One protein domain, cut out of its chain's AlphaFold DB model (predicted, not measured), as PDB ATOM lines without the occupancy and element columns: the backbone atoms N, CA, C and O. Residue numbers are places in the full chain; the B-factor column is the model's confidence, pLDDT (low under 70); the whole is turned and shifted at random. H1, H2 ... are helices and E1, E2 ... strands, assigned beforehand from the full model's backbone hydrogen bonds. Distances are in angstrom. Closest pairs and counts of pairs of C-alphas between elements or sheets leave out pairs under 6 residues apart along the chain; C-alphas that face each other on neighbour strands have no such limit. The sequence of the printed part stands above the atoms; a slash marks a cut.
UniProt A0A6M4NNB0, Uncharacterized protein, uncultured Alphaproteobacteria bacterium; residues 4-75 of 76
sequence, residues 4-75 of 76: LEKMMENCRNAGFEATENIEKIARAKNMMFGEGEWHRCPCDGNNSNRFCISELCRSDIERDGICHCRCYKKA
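What this domain is: This is residues 4 to 75 of the 76 residues of an uncharacterized protein of uncultured Alphaproteobacteria bacterium (UniProt A0A6M4NNB0). A small two-stranded ribbon, E1 and E2, lies at one end of this domain, with H1 near E1 and H3 near E2 and these two helices apart from each other. H2 leads away from the ribbon, and the long unnamed stretch of residues 34 to 54 folds back from the far end of H2 to H3. The printed part has 72 residues with three named helices and two named strands, in the order H1, E1, H2, H3, E2; the sheet's order is E1 - E2, antiparallel, and the class is mostly helix. The whole is compact, with a radius of gyration of the C-alphas of 10.8 A, and its outline is rounded, spanning 28 by 23 by 18 A.

How they stand to each other: Start with H1, residues 4 to 13, and look from there to E1, residues 16 to 18: their closest C-alphas, those of Cys 11 and Glu 17, are 6.4 A apart. Next comes H2, residues 22 to 33, which touches H1 with its residues 22 to 26 alone. The closest C-alphas of the two, those of Leu 4 and Ala 26, are 5.2 A apart, and the helices stand at a steep tilt of 65 degrees, opposite ways. Go on to H3, residues 55 to 64, which is apart from H1, E1 and H2. Its closest C-alpha to E2, residues 72 to 74, is that of Ile 61, 5.8 A from the C-alpha of Lys 73. E2 and E1 are antiparallel neighbours at 137 degrees; look there for N 17 and O 73 at 3.0 A and N 73 and O 17 at 2.9 A, both within hydrogen-bond range. In H1, H2 and H3 every O i to N i+4 pair is within hydrogen-bond range.

Where its parts are: Find C-alpha 4 at (179.970, 252.207, 224.288); from there H1 runs 14.2 A to C-alpha 13. E1 runs 6.7 A from Phe 16 to Ala 18. H2 begins at C-alpha 22, at (179.235, 245.932, 220.802), and runs 15.9 A to Phe 33. H3 runs 13.9 A from Glu 55 to Asp 64. E2 runs 7.2 A from Tyr 72 and ends at C-alpha 74, at (169.893, 245.352, 210.322).

The domain as a whole: Look at Gly 36 and Arg 63 for the two C-alphas farthest apart, 29.6 A. The link from H2 to H3 is long, with 21 residues; the links from H1 to E1 and from E1 to H2 are tight, and the one from H3 to E2 is short. The printed part has no cut. The mean pLDDT of the printed part is 96.9, and no printed residue is under 70.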
ATOM      1  N   LEU A   4     181.165 253.034 224.436       98.25
ATOM      2  CA  LEU A   4     179.970 252.207 224.288       98.25
ATOM      3  C   LEU A   4     178.715 253.065 224.084       98.25
ATOM      4  O   LEU A   4     177.951 252.812 223.158       98.25
ATOM      5  N   GLU A   5     178.530 254.111 224.892       98.06
ATOM      6  CA  GLU A   5     177.400 255.039 224.748       98.06
ATOM      7  C   GLU A   5     177.421 255.733 223.381       98.06
ATOM      8  O   GLU A   5     176.405 255.754 222.691       98.06
ATOM      9  N   LYS A   6     178.594 256.213 222.943       97.81
ATOM     10  CA  LYS A   6     178.770 256.822 221.613       97.81
ATOM     11  C   LYS A   6     178.450 255.832 220.488       97.81
ATOM     12  O   LYS A   6     177.817 256.180 219.495       97.81
ATOM     13  N   MET A   7     178.862 254.573 220.637       97.88
ATOM     14  CA  MET A   7     178.553 253.509 219.683       97.88
ATOM     15  C   MET A   7     177.057 253.180 219.629       97.88
ATOM     16  O   MET A   7     176.546 252.940 218.535       97.88
ATOM     17  N   MET A   8     176.367 253.146 220.770       98.12
ATOM     18  CA  MET A   8     174.923 252.903 220.839       98.12
ATOM     19  C   MET A   8     174.133 254.052 220.209       98.12
ATOM     20  O   MET A   8     173.191 253.809 219.455       98.12
ATOM     21  N   GLU A   9     174.543 255.294 220.469       97.50
ATOM     22  CA  GLU A   9     173.954 256.483 219.855       97.50
ATOM     23  C   GLU A   9     174.127 256.471 218.331       97.50
ATOM     24  O   GLU A   9     173.140 256.580 217.605       97.50
ATOM     25  N   ASN A  10     175.346 256.226 217.835       96.12
ATOM     26  CA  ASN A  10     175.604 256.106 216.397       96.12
ATOM     27  C   ASN A  10     174.759 255.007 215.741       96.12
ATOM     28  O   ASN A  10     174.247 255.205 214.644       96.12
ATOM     29  N   CYS A  11     174.614 253.857 216.404       97.19
ATOM     30  CA  CYS A  11     173.797 252.749 215.917       97.19
ATOM     31  C   CYS A  11     172.330 253.163 215.749       97.19
ATOM     32  O   CYS A  11     171.746 252.960 214.685       97.19
ATOM     33  N   ARG A  12     171.763 253.793 216.785       96.75
ATOM     34  CA  ARG A  12     170.372 254.259 216.797       96.75
ATOM     35  C   ARG A  12     170.131 255.336 215.743       96.75
ATOM     36  O   ARG A  12     169.183 255.224 214.974       96.75
ATOM     37  N   ASN A  13     171.008 256.337 215.671       97.19
ATOM     38  CA  ASN A  13     170.902 257.433 214.706       97.19
ATOM     39  C   ASN A  13     171.028 256.949 213.254       97.19
ATOM     40  O   ASN A  13     170.541 257.606 212.338       97.19
ATOM     41  N   ALA A  14     171.672 255.801 213.040       96.88
ATOM     42  CA  ALA A  14     171.825 255.183 211.731       96.88
ATOM     43  C   ALA A  14     170.716 254.184 211.364       96.88
ATOM     44  O   ALA A  14     170.746 253.663 210.254       96.88
ATOM     45  N   GLY A  15     169.764 253.908 212.262       97.31
ATOM     46  CA  GLY A  15     168.672 252.965 212.005       97.31
ATOM     47  C   GLY A  15     169.070 251.486 212.080       97.31
ATOM     48  O   GLY A  15     168.420 250.649 211.461       97.31
ATOM     49  N   PHE A  16     170.125 251.147 212.827       97.81
ATOM     50  CA  PHE A  16     170.571 249.762 213.026       97.81
ATOM     51  C   PHE A  16     170.337 249.279 214.456       97.81
ATOM     52  O   PHE A  16     170.146 250.065 215.386       97.81
ATOM     53  N   GLU A  17     170.443 247.966 214.648       98.12
ATOM     54  CA  GLU A  17     170.457 247.336 215.965       98.12
ATOM     55  C   GLU A  17     171.881 246.972 216.393       98.12
ATOM     56  O   GLU A  17     172.666 246.413 215.623       98.12
ATOM     57  N   ALA A  18     172.201 247.232 217.660       98.06
ATOM     58  CA  ALA A  18     173.423 246.740 218.276       98.06
ATOM     59  C   ALA A  18     173.358 245.222 218.488       98.06
ATOM     60  O   ALA A  18     172.291 244.644 218.707       98.06
ATOM     61  N   THR A  19     174.516 244.570 218.453       98.31
ATOM     62  CA  THR A  19     174.657 243.165 218.853       98.31
ATOM     63  C   THR A  19     175.310 243.061 220.229       98.31
ATOM     64  O   THR A  19     175.886 244.022 220.734       98.31
ATOM     65  N   GLU A  20     175.321 241.860 220.806       97.12
ATOM     66  CA  GLU A  20     176.086 241.547 222.022       97.12
ATOM     67  C   GLU A  20     177.601 241.810 221.891       97.12
ATOM     68  O   GLU A  20     178.299 241.997 222.886       97.12
ATOM     69  N   ASN A  21     178.138 241.866 220.664       98.25
ATOM     70  CA  ASN A  21     179.563 242.105 220.440       98.25
ATOM     71  C   ASN A  21     179.953 243.583 220.610       98.25
ATOM     72  O   ASN A  21     181.143 243.909 220.626       98.25
ATOM     73  N   ILE A  22     178.979 244.492 220.729       98.31
ATOM     74  CA  ILE A  22     179.235 245.932 220.802       98.31
ATOM     75  C   ILE A  22     180.138 246.310 221.984       98.31
ATOM     76  O   ILE A  22     181.039 247.129 221.820       98.31
ATOM     77  N   GLU A  23     179.983 245.665 223.143       98.25
ATOM     78  CA  GLU A  23     180.809 245.942 224.324       98.25
ATOM     79  C   GLU A  23     182.273 245.558 224.106       98.25
ATOM     80  O   GLU A  23     183.186 246.315 224.452       98.25
ATOM     81  N   LYS A  24     182.510 244.395 223.487       98.25
ATOM     82  CA  LYS A  24     183.861 243.934 223.140       98.25
ATOM     83  C   LYS A  24     184.516 244.896 222.153       98.25
ATOM     84  O   LYS A  24     185.682 245.248 222.320       98.25
ATOM     85  N   ILE A  25     183.756 245.378 221.169       98.25
ATOM     86  CA  ILE A  25     184.247 246.346 220.186       98.25
ATOM     87  C   ILE A  25     184.496 247.726 220.803       98.25
ATOM     88  O   ILE A  25     185.488 248.363 220.451       98.25
ATOM     89  N   ALA A  26     183.680 248.174 221.758       98.38
ATOM     90  CA  ALA A  26     183.928 249.416 222.491       98.38
ATOM     91  C   ALA A  26     185.252 249.352 223.269       98.38
ATOM     92  O   ALA A  26     186.055 250.285 223.202       98.38
ATOM     93  N   ARG A  27     185.528 248.222 223.939       98.19
ATOM     94  CA  ARG A  27     186.813 247.981 224.618       98.19
ATOM     95  C   ARG A  27     187.981 247.954 223.631       98.19
ATOM     96  O   ARG A  27     188.994 248.598 223.885       98.19
ATOM     97  N   ALA A  28     187.835 247.269 222.495       97.94
ATOM     98  CA  ALA A  28     188.865 247.225 221.453       97.94
ATOM     99  C   ALA A  28     189.189 248.624 220.908       97.94
ATOM    100  O   ALA A  28     190.353 249.007 220.857       97.94
ATOM    101  N   LYS A  29     188.167 249.427 220.587       97.94
ATOM    102  CA  LYS A  29     188.339 250.820 220.147       97.94
ATOM    103  C   LYS A  29     189.069 251.667 221.188       97.94
ATOM    104  O   LYS A  29     189.954 252.429 220.813       97.94
ATOM    105  N   ASN A  30     188.752 251.495 222.475       97.69
ATOM    106  CA  ASN A  30     189.453 252.200 223.548       97.69
ATOM    107  C   ASN A  30     190.948 251.848 223.589       97.69
ATOM    108  O   ASN A  30     191.783 252.739 223.669       97.69
ATOM    109  N   MET A  31     191.285 250.557 223.504       97.31
ATOM    110  CA  MET A  31     192.678 250.094 223.556       97.31
ATOM    111  C   MET A  31     193.485 250.490 222.316       97.31
ATOM    112  O   MET A  31     194.674 250.764 222.428       97.31
ATOM    113  N   MET A  32     192.858 250.500 221.137       96.62
ATOM    114  CA  MET A  32     193.553 250.737 219.869       96.62
ATOM    115  C   MET A  32     193.695 252.219 219.520       96.62
ATOM    116  O   MET A  32     194.695 252.611 218.929       96.62
ATOM    117  N   PHE A  33     192.682 253.028 219.837       95.69
ATOM    118  CA  PHE A  33     192.559 254.398 219.327       95.69
ATOM    119  C   PHE A  33     192.320 255.434 220.434       95.69
ATOM    120  O   PHE A  33     192.419 256.638 220.196       95.69
ATOM    121  N   GLY A  34     191.974 254.986 221.644       96.00
ATOM    122  CA  GLY A  34     191.526 255.861 222.719       96.00
ATOM    123  C   GLY A  34     190.213 256.581 222.401       96.00
ATOM    124  O   GLY A  34     189.532 256.326 221.403       96.00
ATOM    125  N   GLU A  35     189.835 257.512 223.274       95.19
ATOM    126  CA  GLU A  35     188.569 258.237 223.133       95.19
ATOM    127  C   GLU A  35     188.546 259.243 221.978       95.19
ATOM    128  O   GLU A  35     187.465 259.523 221.461       95.19
ATOM    129  N   GLY A  36     189.700 259.789 221.573       95.38
ATOM    130  CA  GLY A  36     189.789 260.802 220.513       95.38
ATOM    131  C   GLY A  36     189.521 260.235 219.118       95.38
ATOM    132  O   GLY A  36     188.855 260.866 218.300       95.38
ATOM    133  N   GLU A  37     189.955 259.000 218.869       96.31
ATOM    134  CA  GLU A  37     189.858 258.349 217.560       96.31
ATOM    135  C   GLU A  37     188.947 257.108 217.559       96.31
ATOM    136  O   GLU A  37     188.970 256.296 216.634       96.31
ATOM    137  N   TRP A  38     188.075 256.972 218.565       96.00
ATOM    138  CA  TRP A  38     187.181 255.816 218.743       96.00
ATOM    139  C   TRP A  38     186.324 255.480 217.509       96.00
ATOM    140  O   TRP A  38     185.873 254.342 217.338       96.00
ATOM    141  N   HIS A  39     186.051 256.472 216.657       95.69
ATOM    142  CA  HIS A  39     185.245 256.323 215.452       95.69
ATOM    143  C   HIS A  39     185.909 255.380 214.432       95.69
ATOM    144  O   HIS A  39     185.191 254.711 213.690       95.69
ATOM    145  N   ARG A  40     187.241 255.226 214.437       97.25
ATOM    146  CA  ARG A  40     187.984 254.324 213.536       97.25
ATOM    147  C   ARG A  40     187.524 252.869 213.659       97.25
ATOM    148  O   ARG A  40     187.166 252.399 214.742       97.25
ATOM    149  N   CYS A  41     187.479 252.133 212.549       96.69
ATOM    150  CA  CYS A  41     187.099 250.721 212.581       96.69
ATOM    151  C   CYS A  41     188.246 249.871 213.158       96.69
ATOM    152  O   CYS A  41     189.343 249.919 212.617       96.69
ATOM    153  N   PRO A  42     188.032 249.042 214.199       96.50
ATOM    154  CA  PRO A  42     189.099 248.178 214.717       96.50
ATOM    155  C   PRO A  42     189.491 247.054 213.748       96.50
ATOM    156  O   PRO A  42     190.551 246.462 213.900       96.50
ATOM    157  N   CYS A  43     188.652 246.756 212.754       95.44
ATOM    158  CA  CYS A  43     188.918 245.709 211.770       95.44
ATOM    159  C   CYS A  43     189.744 246.195 210.573       95.44
ATOM    160  O   CYS A  43     190.246 245.374 209.817       95.44
ATOM    161  N   ASP A  44     189.856 247.512 210.389       93.50
ATOM    162  CA  ASP A  44     190.589 248.136 209.285       93.50
ATOM    163  C   ASP A  44     190.927 249.591 209.659       93.50
ATOM    164  O   ASP A  44     190.411 250.559 209.102       93.50
ATOM    165  N   GLY A  45     191.729 249.751 210.715       88.31
ATOM    166  CA  GLY A  45     191.945 251.052 211.355       88.31
ATOM    167  C   GLY A  45     192.699 252.066 210.497       88.31
ATOM    168  O   GLY A  45     192.617 253.260 210.778       88.31
ATOM    169  N   ASN A  46     193.426 251.621 209.471       91.88
ATOM    170  CA  ASN A  46     194.239 252.480 208.603       91.88
ATOM    171  C   ASN A  46     193.475 252.990 207.375       91.88
ATOM    172  O   ASN A  46     193.980 253.842 206.647       91.88
ATOM    173  N   ASN A  47     192.261 252.493 207.146       94.00
ATOM    174  CA  ASN A  47     191.427 252.901 206.031       94.00
ATOM    175  C   ASN A  47     190.518 254.065 206.439       94.00
ATOM    176  O   ASN A  47     189.528 253.886 207.151       94.00
ATOM    177  N   SER A  48     190.830 255.264 205.949       93.69
ATOM    178  CA  SER A  48     190.058 256.482 206.228       93.69
ATOM    179  C   SER A  48     188.604 256.409 205.747       93.69
ATOM    180  O   SER A  48     187.740 257.069 206.320       93.69
ATOM    181  N   ASN A  49     188.303 255.563 204.757       95.50
ATOM    182  CA  ASN A  49     186.941 255.356 204.261       95.50
ATOM    183  C   ASN A  49     186.128 254.388 205.137       95.50
ATOM    184  O   ASN A  49     184.911 254.281 204.975       95.50
ATOM    185  N   ARG A  50     186.773 253.671 206.070       95.44
ATOM    186  CA  ARG A  50     186.140 252.673 206.938       95.44
ATOM    187  C   ARG A  50     186.198 253.094 208.404       95.44
ATOM    188  O   ARG A  50     187.073 252.725 209.182       95.44
ATOM    189  N   PHE A  51     185.153 253.794 208.817       96.81
ATOM    190  CA  PHE A  51     184.895 254.151 210.211       96.81
ATOM    191  C   PHE A  51     183.521 253.647 210.670       96.81
ATOM    192  O   PHE A  51     182.736 253.088 209.900       96.81
ATOM    193  N   CYS A  52     183.243 253.780 211.963       97.06
ATOM    194  CA  CYS A  52     181.986 253.384 212.585       97.06
ATOM    195  C   CYS A  52     180.817 254.079 211.873       97.06
ATOM    196  O   CYS A  52     180.786 255.305 211.852       97.06
ATOM    197  N   ILE A  53     179.880 253.319 211.289       97.12
ATOM    198  CA  ILE A  53     178.745 253.865 210.518       97.12
ATOM    199  C   ILE A  53     179.168 254.624 209.233       97.12
ATOM    200  O   ILE A  53     178.367 255.304 208.607       97.12
ATOM    201  N   SER A  54     180.406 254.467 208.752       97.56
ATOM    202  CA  SER A  54     180.781 254.897 207.389       97.56
ATOM    203  C   SER A  54     179.911 254.239 206.315       97.56
ATOM    204  O   SER A  54     179.255 253.228 206.570       97.56
ATOM    205  N   GLU A  55     179.937 254.778 205.096       97.88
ATOM    206  CA  GLU A  55     179.272 254.164 203.941       97.88
ATOM    207  C   GLU A  55     179.677 252.694 203.769       97.88
ATOM    208  O   GLU A  55     178.802 251.840 203.739       97.88
ATOM    209  N   LEU A  56     180.975 252.374 203.829       97.25
ATOM    210  CA  LEU A  56     181.455 250.989 203.745       97.25
ATOM    211  C   LEU A  56     180.903 250.093 204.865       97.25
ATOM    212  O   LEU A  56     180.523 248.952 204.619       97.25
ATOM    213  N   CYS A  57     180.832 250.603 206.099       98.06
ATOM    214  CA  CYS A  57     180.249 249.863 207.219       98.06
ATOM    215  C   CYS A  57     178.752 249.600 206.999       98.06
ATOM    216  O   CYS A  57     178.279 248.492 207.249       98.06
ATOM    217  N   ARG A  58     178.019 250.599 206.495       97.88
ATOM    218  CA  ARG A  58     176.595 250.483 206.166       97.88
ATOM    219  C   ARG A  58     176.356 249.518 205.016       97.88
ATOM    220  O   ARG A  58     175.484 248.671 205.137       97.88
ATOM    221  N   SER A  59     177.159 249.575 203.957       97.69
ATOM    222  CA  SER A  59     177.075 248.639 202.835       97.69
ATOM    223  C   SER A  59     177.286 247.189 203.271       97.69
ATOM    224  O   SER A  59     176.593 246.310 202.769       97.69
ATOM    225  N   ASP A  60     178.187 246.930 204.226       97.38
ATOM    226  CA  ASP A  60     178.353 245.589 204.800       97.38
ATOM    227  C   ASP A  60     177.092 245.142 205.554       97.38
ATOM    228  O   ASP A  60     176.620 244.030 205.344       97.38
ATOM    229  N   ILE A  61     176.489 246.013 206.375       98.12
ATOM    230  CA  ILE A  61     175.224 245.697 207.065       98.12
ATOM    231  C   ILE A  61     174.104 245.445 206.052       98.12
ATOM    232  O   ILE A  61     173.316 244.515 206.218       98.12
ATOM    233  N   GLU A  62     174.037 246.247 204.990       97.12
ATOM    234  CA  GLU A  62     173.006 246.115 203.968       97.12
ATOM    235  C   GLU A  62     173.126 244.827 203.159       97.12
ATOM    236  O   GLU A  62     172.113 244.169 202.902       97.12
ATOM    237  N   ARG A  63     174.353 244.447 202.805       97.56
ATOM    238  CA  ARG A  63     174.652 243.244 202.029       97.56
ATOM    239  C   ARG A  63     174.588 241.970 202.875       97.56
ATOM    240  O   ARG A  63     173.963 241.002 202.458       97.56
ATOM    241  N   ASP A  64     175.207 241.983 204.054       97.88
ATOM    242  CA  ASP A  64     175.475 240.781 204.858       97.88
ATOM    243  C   ASP A  64     174.544 240.667 206.084       97.88
ATOM    244  O   ASP A  64     174.602 239.698 206.840       97.88
ATOM    245  N   GLY A  65     173.697 241.672 206.325       97.94
ATOM    246  CA  GLY A  65     172.828 241.765 207.502       97.94
ATOM    247  C   GLY A  65     173.547 242.220 208.777       97.94
ATOM    248  O   GLY A  65     172.893 242.483 209.789       97.94
ATOM    249  N   ILE A  66     174.877 242.329 208.748       98.25
ATOM    250  CA  ILE A  66     175.739 242.637 209.889       98.25
ATOM    251  C   ILE A  66     177.024 243.327 209.412       98.25
ATOM    252  O   ILE A  66     177.543 243.016 208.346       98.25
ATOM    253  N   CYS A  67     177.569 244.261 210.187       97.69
ATOM    254  CA  CYS A  67     178.841 244.893 209.833       97.69
ATOM    255  C   CYS A  67     180.038 243.967 210.099       97.69
ATOM    256  O   CYS A  67     179.965 243.010 210.872       97.69
ATOM    257  N   HIS A  68     181.199 244.321 209.542       96.75
ATOM    258  CA  HIS A  68     182.421 243.519 209.653       96.75
ATOM    259  C   HIS A  68     182.915 243.306 211.105       96.75
ATOM    260  O   HIS A  68     183.301 242.197 211.465       96.75
ATOM    261  N   CYS A  69     182.829 244.322 211.982       96.81
ATOM    262  CA  CYS A  69     183.121 244.181 213.431       96.81
ATOM    263  C   CYS A  69     182.089 243.320 214.172       96.81
ATOM    264  O   CYS A  69     182.230 243.082 215.373       96.81
ATOM    265  N   ARG A  70     181.001 242.932 213.499       97.94
ATOM    266  CA  ARG A  70     179.826 242.273 214.069       97.94
ATOM    267  C   ARG A  70     179.164 243.053 215.197       97.94
ATOM    268  O   ARG A  70     178.496 242.446 216.022       97.94
ATOM    269  N   CYS A  71     179.370 244.369 215.264       98.31
ATOM    270  CA  CYS A  71     178.864 245.219 216.340       98.31
ATOM    271  C   CYS A  71     177.461 245.793 216.083       98.31
ATOM    272  O   CYS A  71     176.753 246.098 217.041       98.31
ATOM    273  N   TYR A  72     177.041 245.862 214.818       98.38
ATOM    274  CA  TYR A  72     175.732 246.338 214.371       98.38
ATOM    275  C   TYR A  72     175.154 245.404 213.309       98.38
ATOM    276  O   TYR A  72     175.905 244.820 212.526       98.38
ATOM    277  N   LYS A  73     173.829 245.299 213.266       98.38
ATOM    278  CA  LYS A  73     173.054 244.495 212.314       98.38
ATOM    279  C   LYS A  73     171.827 245.268 211.829       98.38
ATOM    280  O   LYS A  73     171.459 246.275 212.438       98.38
ATOM    281  N   LYS A  74     171.178 244.788 210.764       97.25
ATOM    282  CA  LYS A  74     169.893 245.352 210.322       97.25
ATOM    283  C   LYS A  74     168.891 245.355 211.475       97.25
ATOM    284  O   LYS A  74     168.788 244.361 212.199       97.25
ATOM    285  N   ALA A  75     168.183 246.471 211.631       92.88
ATOM    286  CA  ALA A  75     167.001 246.510 212.476       92.88
ATOM    287  C   ALA A  75     165.932 245.578 211.888       92.88
ATOM    288  O   ALA A  75     165.843 245.444 210.663       92.88
TER     289      ALA A  75